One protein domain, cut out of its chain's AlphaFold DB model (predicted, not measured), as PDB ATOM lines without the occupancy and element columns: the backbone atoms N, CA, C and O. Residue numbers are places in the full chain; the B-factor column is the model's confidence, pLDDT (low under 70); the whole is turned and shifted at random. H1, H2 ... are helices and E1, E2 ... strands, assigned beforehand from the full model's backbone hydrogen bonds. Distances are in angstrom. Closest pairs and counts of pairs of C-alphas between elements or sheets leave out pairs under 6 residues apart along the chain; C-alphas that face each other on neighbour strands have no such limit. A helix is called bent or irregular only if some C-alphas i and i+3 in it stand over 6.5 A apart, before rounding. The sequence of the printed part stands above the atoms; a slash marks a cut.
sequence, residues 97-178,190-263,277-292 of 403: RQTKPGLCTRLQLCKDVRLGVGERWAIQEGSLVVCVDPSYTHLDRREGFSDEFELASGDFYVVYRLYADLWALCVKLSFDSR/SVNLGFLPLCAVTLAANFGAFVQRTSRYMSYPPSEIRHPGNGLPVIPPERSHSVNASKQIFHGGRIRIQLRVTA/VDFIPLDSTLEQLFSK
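AT A GLANCE: This is residues 97 to 178, 190 to 263 and 277 to 292 of the 403 residues of an uncharacterized protein of Aspergillus sp. HF37 (UniProt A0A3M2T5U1). A five-stranded sheet, E6 E5 E4 E3 E7, is curled like part of a barrel, and a small sheet, E2 E1 E8, is partly face to face with it, the strands of the two crossed. H2 runs along E5 over the curled sheet, H1 leads away from E7 to a loop whose residues 219 to 225 stick out, and H3 lies farthest from the mean of the C-alphas, after E8. The printed part has 172 residues with three named helices and eight named strands, in the order E1 E2 E3 E4 E5 E6 E7 H1 H2 E8 H3; both sheets are antiparallel. The class is mixed, helices and strands, with under half of the residues in named elements. The whole is compact, with a radius of gyration of the C-alphas of 16.7 A and spans of 55 by 51 by 38 A.

IN THESE COORDINATES: In the large sheet, E6 is residues 193 to 197, 13.7 A long; E5 is 167 to 173, 17.9 A; E4 is 156 to 162, 16.4 A; E3 is 128 to 131 and E7 is 201 to 203. In the small sheet, E2 is 122 to 124, E1 is 107 to 111 and E8 is 279 to 281. H1 is 204 to 217, 20.7 A; H2 is 241 to 250, 14.4 A; H3 is 284 to 292, 13.3 A. C-alpha 107 begins E1 at (6.986, 33.882, -1.192), and C-alpha 292 ends H3 at (-13.113, 38.511, 1.266).

HOW THE PARTS SIT: The large sheet is strongly twisted, with edge strands E6 and E7. E3 E4 E5 form a meander, each strand the antiparallel neighbour of the one before. Within hydrogen-bond range are N 194 and O 170 (E6, E5), 3.1 A; N 171 and O 158 (E5, E4), 2.9 A; N 129 and O 157 (E4, E3), 2.9 A; and N 130 and O 202 (E3, E7), 2.8 A. The small sheet makes a sandwich with it, two sheets face to face, the strands at 83 degrees; the closest C-alphas of E1 and E4, Leu 107 and Leu 162, are 5.3 A apart. N 110 and O 123 (E1, E2) are 2.8 A apart, as are N 108 and O 280 (E1, E8). H1 and H2 are on one face of the large sheet, in two layers, a sheet and its helices. H2 is over E5 at a height of 9.6 A, along the strands at 13 degrees on the local plane; C-alphas Trp 167 and Ser 242, their closest, are 6.4 A apart. H1 is over E7 at a height of 8.8 A, slantwise to the strands at 44 degrees on the local plane; its closest C-alpha pair with E3 is Ala 204 and Val 129, 4.9 A. H1 is irregular, with C-alphas 205 and 208 7.1 A apart. H3 is on neither sheet and apart from H1 and H2. Every O i to N i+4 pair is within hydrogen-bond range in H2, 7 of 10 in H1 and 3 of 5 in H3.

THE WHOLE: The C-alphas farthest apart, Arg 178 and Lys 292, are 56.9 A apart. Residues 179 to 189 and 264 to 276 are not printed; the gaps are 17.6 A and 26.1 A. The links E3 to E4 and H1 to H2 are long. The mean pLDDT of the printed part is 80.8; residues under 70 include 217 to 231, 252 to 263 and 284 to 292.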
ATOM      1  N   ARG A  97       5.230  14.559  -3.817       83.00
ATOM      2  CA  ARG A  97       4.983  15.737  -4.656       83.00
ATOM      3  C   ARG A  97       4.781  16.962  -3.772       83.00
ATOM      4  O   ARG A  97       3.910  16.944  -2.906       83.00
ATOM      5  N   GLN A  98       5.544  18.031  -3.992       84.50
ATOM      6  CA  GLN A  98       5.245  19.301  -3.324       84.50
ATOM      7  C   GLN A  98       4.000  19.955  -3.940       84.50
ATOM      8  O   GLN A  98       3.825  19.966  -5.161       84.50
ATOM      9  N   THR A  99       3.146  20.541  -3.103       85.38
ATOM     10  CA  THR A  99       1.978  21.308  -3.556       85.38
ATOM     11  C   THR A  99       2.373  22.749  -3.847       85.38
ATOM     12  O   THR A  99       3.001  23.410  -3.023       85.38
ATOM     13  N   LYS A 100       1.969  23.256  -5.013       85.81
ATOM     14  CA  LYS A 100       2.190  24.648  -5.405       85.81
ATOM     15  C   LYS A 100       1.371  25.624  -4.524       85.81
ATOM     16  O   LYS A 100       0.155  25.453  -4.438       85.81
ATOM     17  N   PRO A 101       1.987  26.680  -3.958       84.25
ATOM     18  CA  PRO A 101       1.294  27.828  -3.372       84.25
ATOM     19  C   PRO A 101       0.194  28.427  -4.264       84.25
ATOM     20  O   PRO A 101       0.405  28.760  -5.431       84.25
ATOM     21  N   GLY A 102      -1.005  28.581  -3.700       77.00
ATOM     22  CA  GLY A 102      -2.159  29.143  -4.405       77.00
ATOM     23  C   GLY A 102      -2.122  30.673  -4.498       77.00
ATOM     24  O   GLY A 102      -1.728  31.349  -3.550       77.00
ATOM     25  N   LEU A 103      -2.597  31.205  -5.631       76.75
ATOM     26  CA  LEU A 103      -2.874  32.625  -5.931       76.75
ATOM     27  C   LEU A 103      -1.698  33.631  -5.878       76.75
ATOM     28  O   LEU A 103      -1.807  34.691  -6.489       76.75
ATOM     29  N   CYS A 104      -0.592  33.338  -5.196       84.88
ATOM     30  CA  CYS A 104       0.573  34.228  -5.100       84.88
ATOM     31  C   CYS A 104       1.490  34.138  -6.326       84.88
ATOM     32  O   CYS A 104       1.400  33.218  -7.137       84.88
ATOM     33  N   THR A 105       2.413  35.096  -6.443       89.31
ATOM     34  CA  THR A 105       3.539  35.039  -7.389       89.31
ATOM     35  C   THR A 105       4.881  34.865  -6.676       89.31
ATOM     36  O   THR A 105       5.768  34.183  -7.201       89.31
ATOM     37  N   ARG A 106       5.017  35.419  -5.463       90.94
ATOM     38  CA  ARG A 106       6.222  35.366  -4.625       90.94
ATOM     39  C   ARG A 106       5.941  34.853  -3.217       90.94
ATOM     40  O   ARG A 106       4.832  34.983  -2.699       90.94
ATOM     41  N   LEU A 107       6.987  34.322  -2.588       91.56
ATOM     42  CA  LEU A 107       6.986  33.882  -1.192       91.56
ATOM     43  C   LEU A 107       7.953  34.735  -0.369       91.56
ATOM     44  O   LEU A 107       8.981  35.176  -0.874       91.56
ATOM     45  N   GLN A 108       7.616  34.954   0.897       89.94
ATOM     46  CA  GLN A 108       8.493  35.549   1.899       89.94
ATOM     47  C   GLN A 108       9.426  34.478   2.475       89.94
ATOM     48  O   GLN A 108      10.635  34.682   2.563       89.94
ATOM     49  N   LEU A 109       8.855  33.317   2.813       90.62
ATOM     50  CA  LEU A 109       9.584  32.139   3.267       90.62
ATOM     51  C   LEU A 109       8.927  30.838   2.787       90.62
ATOM     52  O   LEU A 109       7.728  30.791   2.509       90.62
ATOM     53  N   CYS A 110       9.729  29.780   2.729       91.62
ATOM     54  CA  CYS A 110       9.321  28.393   2.536       91.62
ATOM     55  C   CYS A 110      10.027  27.535   3.588       91.62
ATOM     56  O   CYS A 110      11.254  27.541   3.677       91.62
ATOM     57  N   LYS A 111       9.270  26.774   4.372       89.31
ATOM     58  CA  LYS A 111       9.787  25.794   5.328       89.31
ATOM     59  C   LYS A 111      10.684  24.785   4.612       89.31
ATOM     60  O   LYS A 111      10.365  24.316   3.518       89.31
ATOM     61  N   ASP A 112      11.816  24.456   5.223       88.62
ATOM     62  CA  ASP A 112      12.725  23.456   4.664       88.62
ATOM     63  C   ASP A 112      12.147  22.046   4.908       88.62
ATOM     64  O   ASP A 112      11.837  21.669   6.037       88.62
ATOM     65  N   VAL A 113      11.964  21.247   3.852       82.06
ATOM     66  CA  VAL A 113      11.393  19.888   3.970       82.06
ATOM     67  C   VAL A 113      12.459  18.793   4.185       82.06
ATOM     68  O   VAL A 113      12.119  17.612   4.291       82.06
ATOM     69  N   ARG A 114      13.746  19.166   4.327       85.94
ATOM     70  CA  ARG A 114      14.813  18.312   4.900       85.94
ATOM     71  C   ARG A 114      14.860  18.341   6.438       85.94
ATOM     72  O   ARG A 114      15.729  17.692   7.034       85.94
ATOM     73  N   LEU A 115      13.970  19.084   7.088       80.19
ATOM     74  CA  LEU A 115      13.915  19.193   8.546       80.19
ATOM     75  C   LEU A 115      13.412  17.917   9.229       80.19
ATOM     76  O   LEU A 115      12.591  17.178   8.687       80.19
ATOM     77  N   GLY A 116      13.937  17.672  10.426       77.81
ATOM     78  CA  GLY A 116      13.489  16.634  11.345       77.81
ATOM     79  C   GLY A 116      12.257  17.050  12.151       77.81
ATOM     80  O   GLY A 116      11.796  18.191  12.109       77.81
ATOM     81  N   VAL A 117      11.719  16.106  12.925       76.69
ATOM     82  CA  VAL A 117      10.547  16.338  13.782       76.69
ATOM     83  C   VAL A 117      10.851  17.432  14.814       76.69
ATOM     84  O   VAL A 117      11.821  17.335  15.560       76.69
ATOM     85  N   GLY A 118      10.012  18.470  14.855       77.38
ATOM     86  CA  GLY A 118      10.134  19.603  15.781       77.38
ATOM     87  C   GLY A 118      11.015  20.764  15.295       77.38
ATOM     88  O   GLY A 118      10.906  21.862  15.840       77.38
ATOM     89  N   GLU A 119      11.831  20.577  14.254       81.62
ATOM     90  CA  GLU A 119      12.602  21.661  13.632       81.62
ATOM     91  C   GLU A 119      11.671  22.608  12.835       81.62
ATOM     92  O   GLU A 119      10.759  22.157  12.142       81.62
ATOM     93  N   ARG A 120      11.891  23.932  12.923       83.88
ATOM     94  CA  ARG A 120      10.999  24.973  12.349       83.88
ATOM     95  C   ARG A 120      11.687  25.976  11.408       83.88
ATOM     96  O   ARG A 120      11.187  27.078  11.209       83.88
ATOM     97  N   TRP A 121      12.852  25.637  10.861       86.31
ATOM     98  CA  TRP A 121      13.601  26.552   9.995       86.31
ATOM     99  C   TRP A 121      12.904  26.791   8.641       86.31
ATOM    100  O   TRP A 121      12.211  25.922   8.106       86.31
ATOM    101  N   ALA A 122      13.142  27.958   8.045       91.00
ATOM    102  CA  ALA A 122      12.626  28.300   6.726       91.00
ATOM    103  C   ALA A 122      13.697  28.946   5.842       91.00
ATOM    104  O   ALA A 122      14.538  29.718   6.300       91.00
ATOM    105  N   ILE A 123      13.641  28.614   4.557       94.25
ATOM    106  CA  ILE A 123      14.378  29.264   3.482       94.25
ATOM    107  C   ILE A 123      13.647  30.571   3.155       94.25
ATOM    108  O   ILE A 123      12.452  30.556   2.866       94.25
ATOM    109  N   GLN A 124      14.369  31.685   3.184       93.69
ATOM    110  CA  GLN A 124      13.890  33.029   2.855       93.69
ATOM    111  C   GLN A 124      14.864  33.711   1.877       93.69
ATOM    112  O   GLN A 124      15.934  33.182   1.565       93.69
ATOM    113  N   GLU A 125      14.511  34.889   1.368       92.94
ATOM    114  CA  GLU A 125      15.433  35.672   0.534       92.94
ATOM    115  C   GLU A 125      16.668  36.093   1.362       92.94
ATOM    116  O   GLU A 125      16.557  36.480   2.523       92.94
ATOM    117  N   GLY A 126      17.866  35.941   0.792       91.38
ATOM    118  CA  GLY A 126      19.148  36.077   1.493       91.38
ATOM    119  C   GLY A 126      19.665  34.804   2.187       91.38
ATOM    120  O   GLY A 126      20.810  34.800   2.637       91.38
ATOM    121  N   SER A 127      18.892  33.713   2.265       94.94
ATOM    122  CA  SER A 127      19.355  32.459   2.883       94.94
ATOM    123  C   SER A 127      20.527  31.817   2.131       94.94
ATOM    124  O   SER A 127      20.475  31.647   0.912       94.94
ATOM    125  N   LEU A 128      21.538  31.362   2.881       96.19
ATOM    126  CA  LEU A 128      22.560  30.438   2.389       96.19
ATOM    127  C   LEU A 128      22.008  29.005   2.401       96.19
ATOM    128  O   LEU A 128      21.687  28.457   3.463       96.19
ATOM    129  N   VAL A 129      21.916  28.397   1.222       96.50
ATOM    130  CA  VAL A 129      21.413  27.034   1.020       96.50
ATOM    131  C   VAL A 129      22.455  26.156   0.331       96.50
ATOM    132  O   VAL A 129      23.339  26.646  -0.368       96.50
ATOM    133  N   VAL A 130      22.343  24.847   0.540       95.81
ATOM    134  CA  VAL A 130      23.207  23.813  -0.039       95.81
ATOM    135  C   VAL A 130      22.340  22.852  -0.842       95.81
ATOM    136  O   VAL A 130      21.277  22.439  -0.366       95.81
ATOM    137  N   CYS A 131      22.778  22.496  -2.049       94.44
ATOM    138  CA  CYS A 131      22.127  21.465  -2.847       94.44
ATOM    139  C   CYS A 131      22.337  20.091  -2.196       94.44
ATOM    140  O   CYS A 131      23.461  19.709  -1.862       94.44
ATOM    141  N   VAL A 132      21.252  19.345  -2.000       92.56
ATOM    142  CA  VAL A 132      21.317  17.951  -1.544       92.56
ATOM    143  C   VAL A 132      21.639  17.022  -2.714       92.56
ATOM    144  O   VAL A 132      21.694  17.448  -3.868       92.56
ATOM    145  N   ASP A 133      21.855  15.740  -2.422       89.88
ATOM    146  CA  ASP A 133      22.102  14.745  -3.462       89.88
ATOM    147  C   ASP A 133      20.929  14.667  -4.469       89.88
ATOM    148  O   ASP A 133      19.771  14.584  -4.037       89.88
ATOM    149  N   PRO A 134      21.189  14.666  -5.793       89.75
ATOM    150  CA  PRO A 134      20.141  14.613  -6.813       89.75
ATOM    151  C   PRO A 134      19.204  13.404  -6.701       89.75
ATOM    152  O   PRO A 134      18.049  13.506  -7.102       89.75
ATOM    153  N   SER A 135      19.631  12.290  -6.093       87.25
ATOM    154  CA  SER A 135      18.749  11.138  -5.838       87.25
ATOM    155  C   SER A 135      17.555  11.453  -4.919       87.25
ATOM    156  O   SER A 135      16.567  10.715  -4.922       87.25
ATOM    157  N   TYR A 136      17.595  12.573  -4.184       86.81
ATOM    158  CA  TYR A 136      16.476  13.090  -3.390       86.81
ATOM    159  C   TYR A 136      15.535  14.033  -4.164       86.81
ATOM    160  O   TYR A 136      14.511  14.437  -3.611       86.81
ATOM    161  N   THR A 137      15.832  14.393  -5.420       88.62
ATOM    162  CA  THR A 137      14.983  15.254  -6.265       88.62
ATOM    163  C   THR A 137      14.684  14.591  -7.605       88.62
ATOM    164  O   THR A 137      15.532  14.531  -8.492       88.62
ATOM    165  N   HIS A 138      13.448  14.129  -7.785       86.81
ATOM    166  CA  HIS A 138      13.022  13.510  -9.034       86.81
ATOM    167  C   HIS A 138      12.463  14.563  -9.998       86.81
ATOM    168  O   HIS A 138      11.333  15.034  -9.851       86.81
ATOM    169  N   LEU A 139      13.279  14.950 -10.979       82.56
ATOM    170  CA  LEU A 139      12.884  15.832 -12.076       82.56
ATOM    171  C   LEU A 139      12.153  15.016 -13.153       82.56
ATOM    172  O   LEU A 139      12.786  14.439 -14.031       82.56
ATOM    173  N   ASP A 140      10.822  14.992 -13.084       76.12
ATOM    174  CA  ASP A 140       9.923  14.266 -14.001       76.12
ATOM    175  C   ASP A 140       9.800  14.957 -15.382       76.12
ATOM    176  O   ASP A 140       8.743  15.425 -15.800       76.12
ATOM    177  N   ARG A 141      10.939  15.142 -16.062       78.31
ATOM    178  CA  ARG A 141      11.060  15.820 -17.363       78.31
ATOM    179  C   ARG A 141      12.321  15.363 -18.095       78.31
ATOM    180  O   ARG A 141      13.354  15.127 -17.477       78.31
ATOM    181  N   ARG A 142      12.252  15.280 -19.428       68.94
ATOM    182  CA  ARG A 142      13.384  14.848 -20.274       68.94
ATOM    183  C   ARG A 142      14.471  15.910 -20.441       68.94
ATOM    184  O   ARG A 142      15.624  15.557 -20.659       68.94
ATOM    185  N   GLU A 143      14.104  17.184 -20.352       76.31
ATOM    186  CA  GLU A 143      14.987  18.327 -20.590       76.31
ATOM    187  C   GLU A 143      14.820  19.357 -19.461       76.31
ATOM    188  O   GLU A 143      13.715  19.568 -18.950       76.31
ATOM    189  N   GLY A 144      15.930  19.965 -19.040       78.44
ATOM    190  CA  GLY A 144      15.941  21.112 -18.128       78.44
ATOM    191  C   GLY A 144      15.822  22.431 -18.890       78.44
ATOM    192  O   GLY A 144      16.075  22.489 -20.093       78.44
ATOM    193  N   PHE A 145      15.464  23.508 -18.195       84.06
ATOM    194  CA  PHE A 145      15.499  24.845 -18.785       84.06
ATOM    195  C   PHE A 145      16.936  25.389 -18.737       84.06
ATOM    196  O   PHE A 145      17.680  25.135 -17.792       84.06
ATOM    197  N   SER A 146      17.330  26.191 -19.730       86.81
ATOM    198  CA  SER A 146      18.685  26.760 -19.837       86.81
ATOM    199  C   SER A 146      19.037  27.816 -18.777       86.81
ATOM    200  O   SER A 146      20.159  28.318 -18.761       86.81
ATOM    201  N   ASP A 147      18.090  28.165 -17.905       91.00
ATOM    202  CA  ASP A 147      18.242  29.095 -16.787       91.00
ATOM    203  C   ASP A 147      18.300  28.394 -15.418       91.00
ATOM    204  O   ASP A 147      18.255  29.057 -14.382       91.00
ATOM    205  N   GLU A 148      18.349  27.063 -15.392       92.88
ATOM    206  CA  GLU A 148      18.416  26.252 -14.176       92.88
ATOM    207  C   GLU A 148      19.846  25.802 -13.894       92.88
ATOM    208  O   GLU A 148      20.645  25.582 -14.804       92.88
ATOM    209  N   PHE A 149      20.168  25.628 -12.615       92.56
ATOM    210  CA  PHE A 149      21.418  24.977 -12.247       92.56
ATOM    211  C   PHE A 149      21.296  23.457 -12.369       92.56
ATOM    212  O   PHE A 149      20.328  22.856 -11.899       92.56
ATOM    213  N   GLU A 150      22.334  22.834 -12.927       91.62
ATOM    214  CA  GLU A 150      22.594  21.410 -12.734       91.62
ATOM    215  C   GLU A 150      22.713  21.115 -11.229       91.62
ATOM    216  O   GLU A 150      23.368  21.855 -10.487       91.62
ATOM    217  N   LEU A 151      22.032  20.062 -10.769       90.94
ATOM    218  CA  LEU A 151      21.998  19.693  -9.357       90.94
ATOM    219  C   LEU A 151      23.257  18.894  -9.008       90.94
ATOM    220  O   LEU A 151      23.410  17.760  -9.458       90.94
ATOM    221  N   ALA A 152      24.129  19.456  -8.173       90.56
ATOM    222  CA  ALA A 152      25.319  18.776  -7.671       90.56
ATOM    223  C   ALA A 152      25.381  18.841  -6.138       90.56
ATOM    224  O   ALA A 152      25.247  19.899  -5.522       90.56
ATOM    225  N   SER A 153      25.564  17.675  -5.518       91.06
ATOM    226  CA  SER A 153      25.529  17.506  -4.062       91.06
ATOM    227  C   SER A 153      26.628  18.328  -3.381       91.06
ATOM    228  O   SER A 153      27.808  18.171  -3.694       91.06
ATOM    229  N   GLY A 154      26.249  19.190  -2.435       90.94
ATOM    230  CA  GLY A 154      27.179  20.037  -1.688       90.94
ATOM    231  C   GLY A 154      27.498  21.398  -2.318       90.94
ATOM    232  O   GLY A 154      28.222  22.167  -1.691       90.94
ATOM    233  N   ASP A 155      26.958  21.742  -3.494       94.00
ATOM    234  CA  ASP A 155      27.091  23.102  -4.036       94.00
ATOM    235  C   ASP A 155      26.311  24.128  -3.192       94.00
ATOM    236  O   ASP A 155      25.178  23.882  -2.770       94.00
ATOM    237  N   PHE A 156      26.911  25.301  -2.972       94.81
ATOM    238  CA  PHE A 156      26.355  26.372  -2.142       94.81
ATOM    239  C   PHE A 156      25.753  27.495  -2.987       94.81
ATOM    240  O   PHE A 156      26.318  27.917  -3.999       94.81
ATOM    241  N   TYR A 157      24.633  28.040  -2.518       95.69
ATOM    242  CA  TYR A 157      23.902  29.101  -3.197       95.69
ATOM    243  C   TYR A 157      23.342  30.117  -2.199       95.69
ATOM    244  O   TYR A 157      22.933  29.760  -1.094       95.69
ATOM    245  N   VAL A 158      23.250  31.379  -2.613       95.12
ATOM    246  CA  VAL A 158      22.454  32.397  -1.913       95.12
ATOM    247  C   VAL A 158      21.116  32.540  -2.625       95.12
ATOM    248  O   VAL A 158      21.073  32.808  -3.829       95.12
ATOM    249  N   VAL A 159      20.021  32.377  -1.885       95.69
ATOM    250  CA  VAL A 159      18.660  32.595  -2.388       95.69
ATOM    251  C   VAL A 159      18.473  34.081  -2.668       95.69
ATOM    252  O   VAL A 159      18.439  34.892  -1.745       95.69
ATOM    253  N   TYR A 160      18.335  34.452  -3.939       92.62
ATOM    254  CA  TYR A 160      18.098  35.837  -4.332       92.62
ATOM    255  C   TYR A 160      16.604  36.179  -4.380       92.62
ATOM    256  O   TYR A 160      16.226  37.257  -3.925       92.62
ATOM    257  N   ARG A 161      15.748  35.282  -4.900       93.69
ATOM    258  CA  ARG A 161      14.281  35.435  -4.845       93.69
ATOM    259  C   ARG A 161      13.529  34.116  -4.693       93.69
ATOM    260  O   ARG A 161      13.947  33.117  -5.270       93.69
ATOM    261  N   LEU A 162      12.385  34.144  -4.008       94.69
ATOM    262  CA  LEU A 162      11.463  33.011  -3.871       94.69
ATOM    263  C   LEU A 162      10.159  33.213  -4.658       94.69
ATOM    264  O   LEU A 162       9.559  34.292  -4.647       94.69
ATOM    265  N   TYR A 163       9.699  32.143  -5.311       94.62
ATOM    266  CA  TYR A 163       8.523  32.144  -6.181       94.62
ATOM    267  C   TYR A 163       7.448  31.156  -5.725       94.62
ATOM    268  O   TYR A 163       7.726  30.096  -5.164       94.62
ATOM    269  N   ALA A 164       6.195  31.505  -6.013       92.62
ATOM    270  CA  ALA A 164       4.999  30.753  -5.633       92.62
ATOM    271  C   ALA A 164       4.815  29.409  -6.368       92.62
ATOM    272  O   ALA A 164       3.790  28.760  -6.217       92.62
ATOM    273  N   ASP A 165       5.779  28.974  -7.177       93.81
ATOM    274  CA  ASP A 165       5.878  27.618  -7.730       93.81
ATOM    275  C   ASP A 165       6.853  26.713  -6.951       93.81
ATOM    276  O   ASP A 165       7.105  25.591  -7.371       93.81
ATOM    277  N   LEU A 166       7.359  27.171  -5.797       94.69
ATOM    278  CA  LEU A 166       8.421  26.537  -4.999       94.69
ATOM    279  C   LEU A 166       9.765  26.423  -5.731       94.69
ATOM    280  O   LEU A 166      10.547  25.504  -5.488       94.69
ATOM    281  N   TRP A 167      10.065  27.398  -6.588       96.06
ATOM    282  CA  TRP A 167      11.397  27.590  -7.152       96.06
ATOM    283  C   TRP A 167      12.054  28.843  -6.569       96.06
ATOM    284  O   TRP A 167      11.404  29.851  -6.283       96.06
ATOM    285  N   ALA A 168      13.368  28.769  -6.394       96.62
ATOM    286  CA  ALA A 168      14.217  29.875  -5.989       96.62
ATOM    287  C   ALA A 168      15.065  30.330  -7.177       96.62
ATOM    288  O   ALA A 168      15.621  29.506  -7.900       96.62
ATOM    289  N   LEU A 169      15.198  31.642  -7.350       95.81
ATOM    290  CA  LEU A 169      16.281  32.230  -8.129       95.81
ATOM    291  C   LEU A 169      17.477  32.404  -7.197       95.81
ATOM    292  O   LEU A 169      17.363  33.074  -6.169       95.81
ATOM    293  N   CYS A 170      18.609  31.822  -7.562       95.56
ATOM    294  CA  CYS A 170      19.784  31.689  -6.710       95.56
ATOM    295  C   CYS A 170      21.042  32.236  -7.392       95.56
ATOM    296  O   CYS A 170      21.157  32.214  -8.616       95.56
ATOM    297  N   VAL A 171      22.009  32.675  -6.584       93.44
ATOM    298  CA  VAL A 171      23.393  32.931  -7.014       93.44
ATOM    299  C   VAL A 171      24.267  31.781  -6.518       93.44
ATOM    300  O   VAL A 171      24.262  31.504  -5.319       93.44
ATOM    301  N   LYS A 172      25.007  31.109  -7.407       93.00
ATOM    302  CA  LYS A 172      25.934  30.024  -7.040       93.00
ATOM    303  C   LYS A 172      27.232  30.593  -6.469       93.00
ATOM    304  O   LYS A 172      27.839  31.479  -7.071       93.00
ATOM    305  N   LEU A 173      27.674  30.055  -5.336       90.12
ATOM    306  CA  LEU A 173      28.947  30.400  -4.710       90.12
ATOM    307  C   LEU A 173      30.044  29.443  -5.189       90.12
ATOM    308  O   LEU A 173      30.173  28.326  -4.695       90.12
ATOM    309  N   SER A 174      30.859  29.896  -6.142       79.56
ATOM    310  CA  SER A 174      32.093  29.203  -6.522       79.56
ATOM    311  C   SER A 174      33.176  29.452  -5.470       79.56
ATOM    312  O   SER A 174      33.711  30.555  -5.392       79.56
ATOM    313  N   PHE A 175      33.540  28.430  -4.693       67.06
ATOM    314  CA  PHE A 175      34.658  28.488  -3.735       67.06
ATOM    315  C   PHE A 175      36.034  28.225  -4.377       67.06
ATOM    316  O   PHE A 175      36.959  27.761  -3.708       67.06
ATOM    317  N   ASP A 176      36.184  28.518  -5.672       60.12
ATOM    318  CA  ASP A 176      37.428  28.341  -6.422       60.12
ATOM    319  C   ASP A 176      38.546  29.212  -5.831       60.12
ATOM    320  O   ASP A 176      38.696  30.397  -6.129       60.12
ATOM    321  N   SER A 177      39.375  28.596  -4.987       45.00
ATOM    322  CA  SER A 177      40.388  29.235  -4.131       45.00
ATOM    323  C   SER A 177      41.584  29.844  -4.882       45.00
ATOM    324  O   SER A 177      42.623  30.134  -4.290       45.00
ATOM    325  N   ARG A 178      41.453  30.038  -6.199       47.56
ATOM    326  CA  ARG A 178      42.536  30.369  -7.131       47.56
ATOM    327  C   ARG A 178      42.539  31.816  -7.629       47.56
ATOM    328  O   ARG A 178      43.524  32.232  -8.234       47.56
ATOM    329  N   SER A 190      30.035  36.708 -16.113       57.19
ATOM    330  CA  SER A 190      28.600  36.466 -15.977       57.19
ATOM    331  C   SER A 190      28.267  36.088 -14.539       57.19
ATOM    332  O   SER A 190      28.812  35.117 -14.017       57.19
ATOM    333  N   VAL A 191      27.340  36.817 -13.909       63.91
ATOM    334  CA  VAL A 191      26.821  36.447 -12.585       63.91
ATOM    335  C   VAL A 191      26.269  35.026 -12.675       63.91
ATOM    336  O   VAL A 191      25.334  34.792 -13.441       63.91
ATOM    337  N   ASN A 192      26.837  34.098 -11.897       85.44
ATOM    338  CA  ASN A 192      26.377  32.714 -11.803       85.44
ATOM    339  C   ASN A 192      24.999  32.690 -11.133       85.44
ATOM    340  O   ASN A 192      24.883  32.502  -9.921       85.44
ATOM    341  N   LEU A 193      23.965  32.936 -11.929       90.31
ATOM    342  CA  LEU A 193      22.580  33.120 -11.527       90.31
ATOM    343  C   LEU A 193      21.708  32.120 -12.287       90.31
ATOM    344  O   LEU A 193      21.790  32.035 -13.509       90.31
ATOM    345  N   GLY A 194      20.837  31.425 -11.567       93.50
ATOM    346  CA  GLY A 194      19.951  30.420 -12.138       93.50
ATOM    347  C   GLY A 194      18.913  29.941 -11.132       93.50
ATOM    348  O   GLY A 194      18.939  30.313  -9.955       93.50
ATOM    349  N   PHE A 195      17.970  29.135 -11.600       96.12
ATOM    350  CA  PHE A 195      16.883  28.612 -10.785       96.12
ATOM    351  C   PHE A 195      17.207  27.242 -10.181       96.12
ATOM    352  O   PHE A 195      17.846  26.397 -10.808       96.12
ATOM    353  N   LEU A 196      16.715  27.025  -8.961       95.81
ATOM    354  CA  LEU A 196      16.704  25.743  -8.255       95.81
ATOM    355  C   LEU A 196      15.292  25.459  -7.735       95.81
ATOM    356  O   LEU A 196      14.627  26.385  -7.260       95.81
ATOM    357  N   PRO A 197      14.828  24.200  -7.747       95.31
ATOM    358  CA  PRO A 197      13.625  23.842  -7.021       95.31
ATOM    359  C   PRO A 197      13.932  23.836  -5.521       95.31
ATOM    360  O   PRO A 197      14.971  23.329  -5.089       95.31
ATOM    361  N   LEU A 198      13.001  24.309  -4.695       94.31
ATOM    362  CA  LEU A 198      13.136  24.264  -3.233       94.31
ATOM    363  C   LEU A 198      13.141  22.828  -2.678       94.31
ATOM    364  O   LEU A 198      13.403  22.625  -1.491       94.31
ATOM    365  N   CYS A 199      12.906  21.807  -3.511       92.19
ATOM    366  CA  CYS A 199      13.145  20.416  -3.138       92.19
ATOM    367  C   CYS A 199      14.599  19.930  -3.298       92.19
ATOM    368  O   CYS A 199      14.962  18.949  -2.652       92.19
ATOM    369  N   ALA A 200      15.438  20.611  -4.084       93.38
ATOM    370  CA  ALA A 200      16.846  20.240  -4.258       93.38
ATOM    371  C   ALA A 200      17.780  20.865  -3.214       93.38
ATOM    372  O   ALA A 200      18.965  20.551  -3.196       93.38
ATOM    373  N   VAL A 201      17.279  21.737  -2.335       94.38
ATOM    374  CA  VAL A 201      18.105  22.503  -1.392       94.38
ATOM    375  C   VAL A 201      17.673  22.346   0.062       94.38
ATOM    376  O   VAL A 201      16.508  22.091   0.369       94.38
ATOM    377  N   THR A 202      18.628  22.540   0.966       94.31
ATOM    378  CA  THR A 202      18.409  22.715   2.408       94.31
ATOM    379  C   THR A 202      19.202  23.919   2.910       94.31
ATOM    380  O   THR A 202      20.182  24.319   2.281       94.31
ATOM    381  N   LEU A 203      18.815  24.513   4.038       94.94
ATOM    382  CA  LEU A 203      19.632  25.536   4.697       94.94
ATOM    383  C   LEU A 203      21.020  24.983   5.048       94.94
ATOM    384  O   LEU A 203      21.138  23.871   5.565       94.94
ATOM    385  N   ALA A 204      22.073  25.780   4.851       94.75
ATOM    386  CA  ALA A 204      23.445  25.353   5.148       94.75
ATOM    387  C   ALA A 204      23.634  24.910   6.614       94.75
ATOM    388  O   ALA A 204      24.359  23.954   6.883       94.75
ATOM    389  N   ALA A 205      22.913  25.538   7.549       91.69
ATOM    390  CA  ALA A 205      22.888  25.151   8.962       91.69
ATOM    391  C   ALA A 205      22.242  23.770   9.224       91.69
ATOM    392  O   ALA A 205      22.601  23.104  10.190       91.69
ATOM    393  N   ASN A 206      21.319  23.318   8.366       90.69
ATOM    394  CA  ASN A 206      20.660  22.013   8.482       90.69
ATOM    395  C   ASN A 206      21.399  20.894   7.720       90.69
ATOM    396  O   ASN A 206      21.233  19.721   8.052       90.69
ATOM    397  N   PHE A 207      22.234  21.223   6.727       91.56
ATOM    398  CA  PHE A 207      22.858  20.241   5.827       91.56
ATOM    399  C   PHE A 207      23.575  19.094   6.564       91.56
ATOM    400  O   PHE A 207      23.343  17.924   6.260       91.56
ATOM    401  N   GLY A 208      24.371  19.397   7.598       90.06
ATOM    402  CA  GLY A 208      25.054  18.372   8.401       90.06
ATOM    403  C   GLY A 208      24.097  17.444   9.167       90.06
ATOM    404  O   GLY A 208      24.309  16.231   9.210       90.06
ATOM    405  N   ALA A 209      23.008  17.991   9.718       88.50
ATOM    406  CA  ALA A 209      21.973  17.209  10.394       88.50
ATOM    407  C   ALA A 209      21.187  16.334   9.402       88.50
ATOM    408  O   ALA A 209      20.944  15.158   9.673       88.50
ATOM    409  N   PHE A 210      20.866  16.860   8.217       88.19
ATOM    410  CA  PHE A 210      20.240  16.106   7.130       88.19
ATOM    411  C   PHE A 210      21.112  14.932   6.645       88.19
ATOM    412  O   PHE A 210      20.609  13.815   6.501       88.19
ATOM    413  N   VAL A 211      22.423  15.133   6.465       88.12
ATOM    414  CA  VAL A 211      23.358  14.051   6.098       88.12
ATOM    415  C   VAL A 211      23.454  13.000   7.213       88.12
ATOM    416  O   VAL A 211      23.436  11.799   6.932       88.12
ATOM    417  N   GLN A 212      23.463  13.403   8.490       86.69
ATOM    418  CA  GLN A 212      23.446  12.451   9.609       86.69
ATOM    419  C   GLN A 212      22.113  11.681   9.717       86.69
ATOM    420  O   GLN A 212      22.113  10.506  10.088       86.69
ATOM    421  N   ARG A 213      20.976  12.304   9.379       83.06
ATOM    422  CA  ARG A 213      19.671  11.623   9.322       83.06
ATOM    423  C   ARG A 213      19.624  10.608   8.181       83.06
ATOM    424  O   ARG A 213      19.331   9.442   8.424       83.06
ATOM    425  N   THR A 214      19.950  11.020   6.959       80.69
ATOM    426  CA  THR A 214      19.842  10.163   5.762       80.69
ATOM    427  C   THR A 214      20.811   8.982   5.769       80.69
ATOM    428  O   THR A 214      20.401   7.867   5.452       80.69
ATOM    429  N   SER A 215      22.055   9.174   6.219       79.88
ATOM    430  CA  SER A 215      23.024   8.075   6.370       79.88
ATOM    431  C   SER A 215      22.553   6.979   7.335       79.88
ATOM    432  O   SER A 215      22.790   5.804   7.070       79.88
ATOM    433  N   ARG A 216      21.819   7.328   8.404       71.31
ATOM    434  CA  ARG A 216      21.191   6.340   9.302       71.31
ATOM    435  C   ARG A 216      20.064   5.563   8.620       71.31
ATOM    436  O   ARG A 216      19.917   4.381   8.893       71.31
ATOM    437  N   TYR A 217      19.275   6.180   7.738       67.12
ATOM    438  CA  TYR A 217      18.168   5.480   7.068       67.12
ATOM    439  C   TYR A 217      18.617   4.405   6.081       67.12
ATOM    440  O   TYR A 217      17.915   3.413   5.921       67.12
ATOM    441  N   MET A 218      19.817   4.528   5.510       64.81
ATOM    442  CA  MET A 218      20.394   3.496   4.639       64.81
ATOM    443  C   MET A 218      20.723   2.176   5.368       64.81
ATOM    444  O   MET A 218      21.053   1.198   4.702       64.81
ATOM    445  N   SER A 219      20.622   2.117   6.706       64.56
ATOM    446  CA  SER A 219      20.817   0.892   7.500       64.56
ATOM    447  C   SER A 219      19.543   0.303   8.128       64.56
ATOM    448  O   SER A 219      19.659  -0.643   8.903       64.56
ATOM    449  N   TYR A 220      18.343   0.831   7.843       62.16
ATOM    450  CA  TYR A 220      17.077   0.294   8.378       62.16
ATOM    451  C   TYR A 220      16.259  -0.459   7.313       62.16
ATOM    452  O   TYR A 220      16.304  -0.096   6.136       62.16
ATOM    453  N   PRO A 221      15.480  -1.492   7.700       59.91
ATOM    454  CA  PRO A 221      14.555  -2.160   6.789       59.91
ATOM    455  C   PRO A 221      13.420  -1.211   6.346       59.91
ATOM    456  O   PRO A 221      12.986  -0.361   7.126       59.91
ATOM    457  N   PRO A 222      12.885  -1.363   5.119       59.34
ATOM    458  CA  PRO A 222      11.971  -0.395   4.497       59.34
ATOM    459  C   PRO A 222      10.528  -0.402   5.043       59.34
ATOM    460  O   PRO A 222       9.639   0.177   4.422       59.34
ATOM    461  N   SER A 223      10.263  -1.067   6.170       59.31
ATOM    462  CA  SER A 223       8.918  -1.266   6.728       59.31
ATOM    463  C   SER A 223       8.379  -0.087   7.546       59.31
ATOM    464  O   SER A 223       7.177  -0.030   7.798       59.31
ATOM    465  N   GLU A 224       9.226   0.854   7.973       56.56
ATOM    466  CA  GLU A 224       8.787   2.035   8.727       56.56
ATOM    467  C   GLU A 224       8.592   3.262   7.828       56.56
ATOM    468  O   GLU A 224       9.547   3.888   7.363       56.56
ATOM    469  N   ILE A 225       7.332   3.662   7.640       49.97
ATOM    470  CA  ILE A 225       6.975   4.907   6.955       49.97
ATOM    471  C   ILE A 225       7.327   6.096   7.863       49.97
ATOM    472  O   ILE A 225       6.725   6.276   8.920       49.97
ATOM    473  N   ARG A 226       8.284   6.937   7.446       52.41
ATOM    474  CA  ARG A 226       8.672   8.161   8.173       52.41
ATOM    475  C   ARG A 226       8.834   9.364   7.236       52.41
ATOM    476  O   ARG A 226       9.520   9.278   6.215       52.41
ATOM    477  N   HIS A 227       8.320  10.533   7.627       50.22
ATOM    478  CA  HIS A 227       8.420  11.808   6.884       50.22
ATOM    479  C   HIS A 227       8.625  13.001   7.846       50.22
ATOM    480  O   HIS A 227       8.310  12.857   9.027       50.22
ATOM    481  N   PRO A 228       8.999  14.206   7.365       52.16
ATOM    482  CA  PRO A 228       9.971  14.529   6.310       52.16
ATOM    483  C   PRO A 228      11.422  14.338   6.812       52.16
ATOM    484  O   PRO A 228      11.646  13.646   7.799       52.16
ATOM    485  N   GLY A 229      12.429  14.888   6.120       60.00
ATOM    486  CA  GLY A 229      13.827  14.893   6.599       60.00
ATOM    487  C   GLY A 229      14.609  13.573   6.502       60.00
ATOM    488  O   GLY A 229      15.798  13.552   6.818       60.00
ATOM    489  N   ASN A 230      13.977  12.495   6.027       64.12
ATOM    490  CA  ASN A 230      14.534  11.133   6.024       64.12
ATOM    491  C   ASN A 230      15.156  10.696   4.681       64.12
ATOM    492  O   ASN A 230      15.542   9.541   4.538       64.12
ATOM    493  N   GLY A 231      15.257  11.595   3.693       64.56
ATOM    494  CA  GLY A 231      15.845  11.274   2.381       64.56
ATOM    495  C   GLY A 231      14.913  10.517   1.430       64.56
ATOM    496  O   GLY A 231      15.370   9.690   0.645       64.56
ATOM    497  N   LEU A 232      13.606  10.781   1.482       77.19
ATOM    498  CA  LEU A 232      12.681  10.304   0.450       77.19
ATOM    499  C   LEU A 232      12.763  11.210  -0.794       77.19
ATOM    500  O   LEU A 232      12.840  12.430  -0.622       77.19
ATOM    501  N   PRO A 233      12.732  10.660  -2.023       83.69
ATOM    502  CA  PRO A 233      12.720  11.458  -3.245       83.69
ATOM    503  C   PRO A 233      11.496  12.377  -3.347       83.69
ATOM    504  O   PRO A 233      10.357  11.955  -3.131       83.69
ATOM    505  N   VAL A 234      11.734  13.634  -3.719       86.88
ATOM    506  CA  VAL A 234      10.706  14.673  -3.856       86.88
ATOM    507  C   VAL A 234      10.592  15.115  -5.317       86.88
ATOM    508  O   VAL A 234      11.601  15.372  -5.969       86.88
ATOM    509  N   ILE A 235       9.362  15.232  -5.818       89.81
ATOM    510  CA  ILE A 235       9.038  15.809  -7.129       89.81
ATOM    511  C   ILE A 235       8.687  17.298  -6.920       89.81
ATOM    512  O   ILE A 235       7.751  17.587  -6.158       89.81
ATOM    513  N   PRO A 236       9.400  18.248  -7.558       89.88
ATOM    514  CA  PRO A 236       9.060  19.668  -7.480       89.88
ATOM    515  C   PRO A 236       7.743  19.986  -8.202       89.88
ATOM    516  O   PRO A 236       7.329  19.244  -9.097       89.88
ATOM    517  N   PRO A 237       7.088  21.117  -7.886       90.19
ATOM    518  CA  PRO A 237       5.979  21.605  -8.690       90.19
ATOM    519  C   PRO A 237       6.477  22.134 -10.040       90.19
ATOM    520  O   PRO A 237       7.631  22.545 -10.198       90.19
ATOM    521  N   GLU A 238       5.570  22.171 -11.011       90.69
ATOM    522  CA  GLU A 238       5.833  22.716 -12.339       90.69
ATOM    523  C   GLU A 238       6.123  24.229 -12.289       90.69
ATOM    524  O   GLU A 238       5.378  25.019 -11.688       90.69
ATOM    525  N   ARG A 239       7.208  24.645 -12.954       91.06
ATOM    526  CA  ARG A 239       7.595  26.056 -13.048       91.06
ATOM    527  C   ARG A 239       6.564  26.860 -13.825       91.06
ATOM    528  O   ARG A 239       6.159  26.497 -14.921       91.06
ATOM    529  N   SER A 240       6.184  28.005 -13.274       91.19
ATOM    530  CA  SER A 240       5.163  28.883 -13.849       91.19
ATOM    531  C   SER A 240       5.448  30.358 -13.551       91.19
ATOM    532  O   SER A 240       5.662  31.146 -14.473       91.19
ATOM    533  N   HIS A 241       5.543  30.746 -12.277       90.69
ATOM    534  CA  HIS A 241       5.902  32.120 -11.894       90.69
ATOM    535  C   HIS A 241       7.399  32.384 -12.110       90.69
ATOM    536  O   HIS A 241       7.772  33.416 -12.673       90.69
ATOM    537  N   SER A 242       8.246  31.414 -11.758       92.31
ATOM    538  CA  SER A 242       9.692  31.447 -11.982       92.31
ATOM    539  C   SER A 242      10.066  31.517 -13.469       92.31
ATOM    540  O   SER A 242      11.001  32.229 -13.816       92.31
ATOM    541  N   VAL A 243       9.315  30.869 -14.370       92.44
ATOM    542  CA  VAL A 243       9.526  30.952 -15.835       92.44
ATOM    543  C   VAL A 243       9.202  32.345 -16.387       92.44
ATOM    544  O   VAL A 243       9.900  32.844 -17.269       92.44
ATOM    545  N   ASN A 244       8.180  33.021 -15.860       90.75
ATOM    546  CA  ASN A 244       7.884  34.396 -16.271       90.75
ATOM    547  C   ASN A 244       8.912  35.394 -15.713       90.75
ATOM    548  O   ASN A 244       9.313  36.317 -16.422       90.75
ATOM    549  N   ALA A 245       9.409  35.172 -14.493       89.81
ATOM    550  CA  ALA A 245      10.521  35.943 -13.943       89.81
ATOM    551  C   ALA A 245      11.840  35.701 -14.697       89.81
ATOM    552  O   ALA A 245      12.566  36.651 -14.969       89.81
ATOM    553  N   SER A 246      12.117  34.456 -15.090       90.38
ATOM    554  CA  SER A 246      13.259  34.075 -15.925       90.38
ATOM    555  C   SER A 246      13.303  34.876 -17.223       90.38
ATOM    556  O   SER A 246      14.283  35.577 -17.486       90.38
ATOM    557  N   LYS A 247      12.189  34.889 -17.969       90.38
ATOM    558  CA  LYS A 247      12.037  35.719 -19.172       90.38
ATOM    559  C   LYS A 247      12.363  37.187 -18.877       90.38
ATOM    560  O   LYS A 247      13.126  37.787 -19.614       90.38
ATOM    561  N   GLN A 248      11.881  37.767 -17.779       87.00
ATOM    562  CA  GLN A 248      12.184  39.168 -17.436       87.00
ATOM    563  C   GLN A 248      13.652  39.439 -17.042       87.00
ATOM    564  O   GLN A 248      14.082  40.591 -17.083       87.00
ATOM    565  N   ILE A 249      14.411  38.417 -16.636       86.06
ATOM    566  CA  ILE A 249      15.764  38.555 -16.071       86.06
ATOM    567  C   ILE A 249      16.859  38.223 -17.094       86.06
ATOM    568  O   ILE A 249      17.896  38.887 -17.101       86.06
ATOM    569  N   PHE A 250      16.614  37.242 -17.966       83.44
ATOM    570  CA  PHE A 250      17.565  36.764 -18.976       83.44
ATOM    571  C   PHE A 250      17.263  37.256 -20.407       83.44
ATOM    572  O   PHE A 250      18.096  37.092 -21.299       83.44
ATOM    573  N   HIS A 251      16.103  37.875 -20.665       78.12
ATOM    574  CA  HIS A 251      15.774  38.410 -21.991       78.12
ATOM    575  C   HIS A 251      16.441  39.778 -22.220       78.12
ATOM    576  O   HIS A 251      16.021  40.808 -21.693       78.12
ATOM    577  N   GLY A 252      17.493  39.765 -23.041       62.97
ATOM    578  CA  GLY A 252      18.378  40.901 -23.300       62.97
ATOM    579  C   GLY A 252      19.713  40.749 -22.566       62.97
ATOM    580  O   GLY A 252      19.750  40.448 -21.378       62.97
ATOM    581  N   GLY A 253      20.827  40.983 -23.270       60.97
ATOM    582  CA  GLY A 253      22.200  40.648 -22.841       60.97
ATOM    583  C   GLY A 253      22.796  41.436 -21.659       60.97
ATOM    584  O   GLY A 253      24.010  41.604 -21.590       60.97
ATOM    585  N   ARG A 254      21.972  41.949 -20.740       64.31
ATOM    586  CA  ARG A 254      22.385  42.482 -19.434       64.31
ATOM    587  C   ARG A 254      21.367  42.082 -18.373       64.31
ATOM    588  O   ARG A 254      20.280  42.654 -18.328       64.31
ATOM    589  N   ILE A 255      21.770  41.187 -17.474       66.06
ATOM    590  CA  ILE A 255      21.023  40.820 -16.264       66.06
ATOM    591  C   ILE A 255      20.784  42.090 -15.428       66.06
ATOM    592  O   ILE A 255      21.705  42.630 -14.814       66.06
ATOM    593  N   ARG A 256      19.545  42.602 -15.406       59.16
ATOM    594  CA  ARG A 256      19.178  43.840 -14.684       59.16
ATOM    595  C   ARG A 256      18.839  43.574 -13.215       59.16
ATOM    596  O   ARG A 256      17.745  43.888 -12.748       59.16
ATOM    597  N   ILE A 257      19.782  42.998 -12.473       64.06
ATOM    598  CA  ILE A 257      19.617  42.737 -11.039       64.06
ATOM    599  C   ILE A 257      20.218  43.878 -10.217       64.06
ATOM    600  O   ILE A 257      21.418  43.948  -9.977       64.06
ATOM    601  N   GLN A 258      19.342  44.764  -9.738       56.28
ATOM    602  CA  GLN A 258      19.626  45.552  -8.542       56.28
ATOM    603  C   GLN A 258      19.437  44.646  -7.324       56.28
ATOM    604  O   GLN A 258      18.304  44.391  -6.910       56.28
ATOM    605  N   LEU A 259      20.545  44.166  -6.758       53.03
ATOM    606  CA  LEU A 259      20.560  43.582  -5.420       53.03
ATOM    607  C   LEU A 259      20.067  44.639  -4.426       53.03
ATOM    608  O   LEU A 259      20.770  45.605  -4.131       53.03
ATOM    609  N   ARG A 260      18.855  44.453  -3.894       51.66
ATOM    610  CA  ARG A 260      18.464  45.132  -2.660       51.66
ATOM    611  C   ARG A 260      19.293  44.517  -1.541       51.66
ATOM    612  O   ARG A 260      19.057  43.375  -1.161       51.66
ATOM    613  N   VAL A 261      20.262  45.274  -1.036       45.47
ATOM    614  CA  VAL A 261      20.930  44.958   0.228       45.47
ATOM    615  C   VAL A 261      19.911  45.219   1.335       45.47
ATOM    616  O   VAL A 261      19.787  46.337   1.830       45.47
ATOM    617  N   THR A 262      19.108  44.205   1.656       49.16
ATOM    618  CA  THR A 262      18.210  44.241   2.812       49.16
ATOM    619  C   THR A 262      19.074  44.391   4.060       49.16
ATOM    620  O   THR A 262      19.959  43.565   4.288       49.16
ATOM    621  N   ALA A 263      18.860  45.455   4.836       43.22
ATOM    622  CA  ALA A 263      19.635  45.695   6.050       43.22
ATOM    623  C   ALA A 263      19.479  44.510   7.031       43.22
ATOM    624  O   ALA A 263      18.366  43.980   7.142       43.22
ATOM    625  N   VAL A 277       1.738  26.017   8.465       72.75
ATOM    626  CA  VAL A 277       1.942  26.565   7.116       72.75
ATOM    627  C   VAL A 277       3.368  26.300   6.607       72.75
ATOM    628  O   VAL A 277       4.350  26.701   7.227       72.75
ATOM    629  N   ASP A 278       3.487  25.648   5.444       79.62
ATOM    630  CA  ASP A 278       4.783  25.331   4.821       79.62
ATOM    631  C   ASP A 278       5.406  26.506   4.031       79.62
ATOM    632  O   ASP A 278       6.581  26.449   3.674       79.62
ATOM    633  N   PHE A 279       4.660  27.579   3.746       86.50
ATOM    634  CA  PHE A 279       5.148  28.757   3.012       86.50
ATOM    635  C   PHE A 279       4.297  30.004   3.293       86.50
ATOM    636  O   PHE A 279       3.074  29.919   3.367       86.50
ATOM    637  N   ILE A 280       4.920  31.183   3.375       86.81
ATOM    638  CA  ILE A 280       4.206  32.461   3.542       86.81
ATOM    639  C   ILE A 280       4.294  33.256   2.227       86.81
ATOM    640  O   ILE A 280       5.408  33.493   1.752       86.81
ATOM    641  N   PRO A 281       3.168  33.669   1.613       87.12
ATOM    642  CA  PRO A 281       3.163  34.576   0.463       87.12
ATOM    643  C   PRO A 281       3.781  35.944   0.776       87.12
ATOM    644  O   PRO A 281       3.574  36.482   1.854       87.12
ATOM    645  N   LEU A 282       4.482  36.543  -0.191       83.56
ATOM    646  CA  LEU A 282       5.006  37.917  -0.061       83.56
ATOM    647  C   LEU A 282       4.025  38.985  -0.579       83.56
ATOM    648  O   LEU A 282       4.138  40.163  -0.247       83.56
ATOM    649  N   ASP A 283       3.079  38.579  -1.427       75.50
ATOM    650  CA  ASP A 283       2.165  39.479  -2.128       75.50
ATOM    651  C   ASP A 283       0.931  39.786  -1.246       75.50
ATOM    652  O   ASP A 283      -0.078  39.083  -1.308       75.50
ATOM    653  N   SER A 284       0.987  40.846  -0.425       54.59
ATOM    654  CA  SER A 284      -0.088  41.230   0.523       54.59
ATOM    655  C   SER A 284      -1.425  41.622  -0.129       54.59
ATOM    656  O   SER A 284      -2.458  41.692   0.535       54.59
ATOM    657  N   THR A 285      -1.474  41.769  -1.455       54.72
ATOM    658  CA  THR A 285      -2.736  41.804  -2.214       54.72
ATOM    659  C   THR A 285      -3.572  40.532  -2.029       54.72
ATOM    660  O   THR A 285      -4.794  40.583  -2.180       54.72
ATOM    661  N   LEU A 286      -2.959  39.410  -1.628       57.56
ATOM    662  CA  LEU A 286      -3.693  38.223  -1.200       57.56
ATOM    663  C   LEU A 286      -4.433  38.403   0.124       57.56
ATOM    664  O   LEU A 286      -5.488  37.803   0.276       57.56
ATOM    665  N   GLU A 287      -3.979  39.246   1.051       58.16
ATOM    666  CA  GLU A 287      -4.731  39.520   2.285       58.16
ATOM    667  C   GLU A 287      -6.070  40.198   1.957       58.16
ATOM    668  O   GLU A 287      -7.101  39.861   2.536       58.16
ATOM    669  N   GLN A 288      -6.105  41.064   0.937       56.28
ATOM    670  CA  GLN A 288      -7.339  41.683   0.420       56.28
ATOM    671  C   GLN A 288      -8.260  40.725  -0.361       56.28
ATOM    672  O   GLN A 288      -9.407  41.074  -0.655       56.28
ATOM    673  N   LEU A 289      -7.786  39.524  -0.705       57.12
ATOM    674  CA  LEU A 289      -8.595  38.460  -1.307       57.12
ATOM    675  C   LEU A 289      -9.021  37.436  -0.248       57.12
ATOM    676  O   LEU A 289     -10.207  37.134  -0.132       57.12
ATOM    677  N   PHE A 290      -8.098  36.963   0.586       58.00
ATOM    678  CA  PHE A 290      -8.389  36.042   1.679       58.00
ATOM    679  C   PHE A 290      -9.261  36.665   2.771       58.00
ATOM    680  O   PHE A 290     -10.059  35.941   3.347       58.00
ATOM    681  N   SER A 291      -9.233  37.982   2.998       55.88
ATOM    682  CA  SER A 291     -10.230  38.656   3.854       55.88
ATOM    683  C   SER A 291     -11.648  38.583   3.272       55.88
ATOM    684  O   SER A 291     -12.593  38.305   4.007       55.88
ATOM    685  N   LYS A 292     -11.813  38.708   1.945       56.34
ATOM    686  CA  LYS A 292     -13.113  38.511   1.266       56.34
ATOM    687  C   LYS A 292     -13.598  37.059   1.357       56.34
ATOM    688  O   LYS A 292     -14.799  36.825   1.469       56.34
TER     689      LYS A 292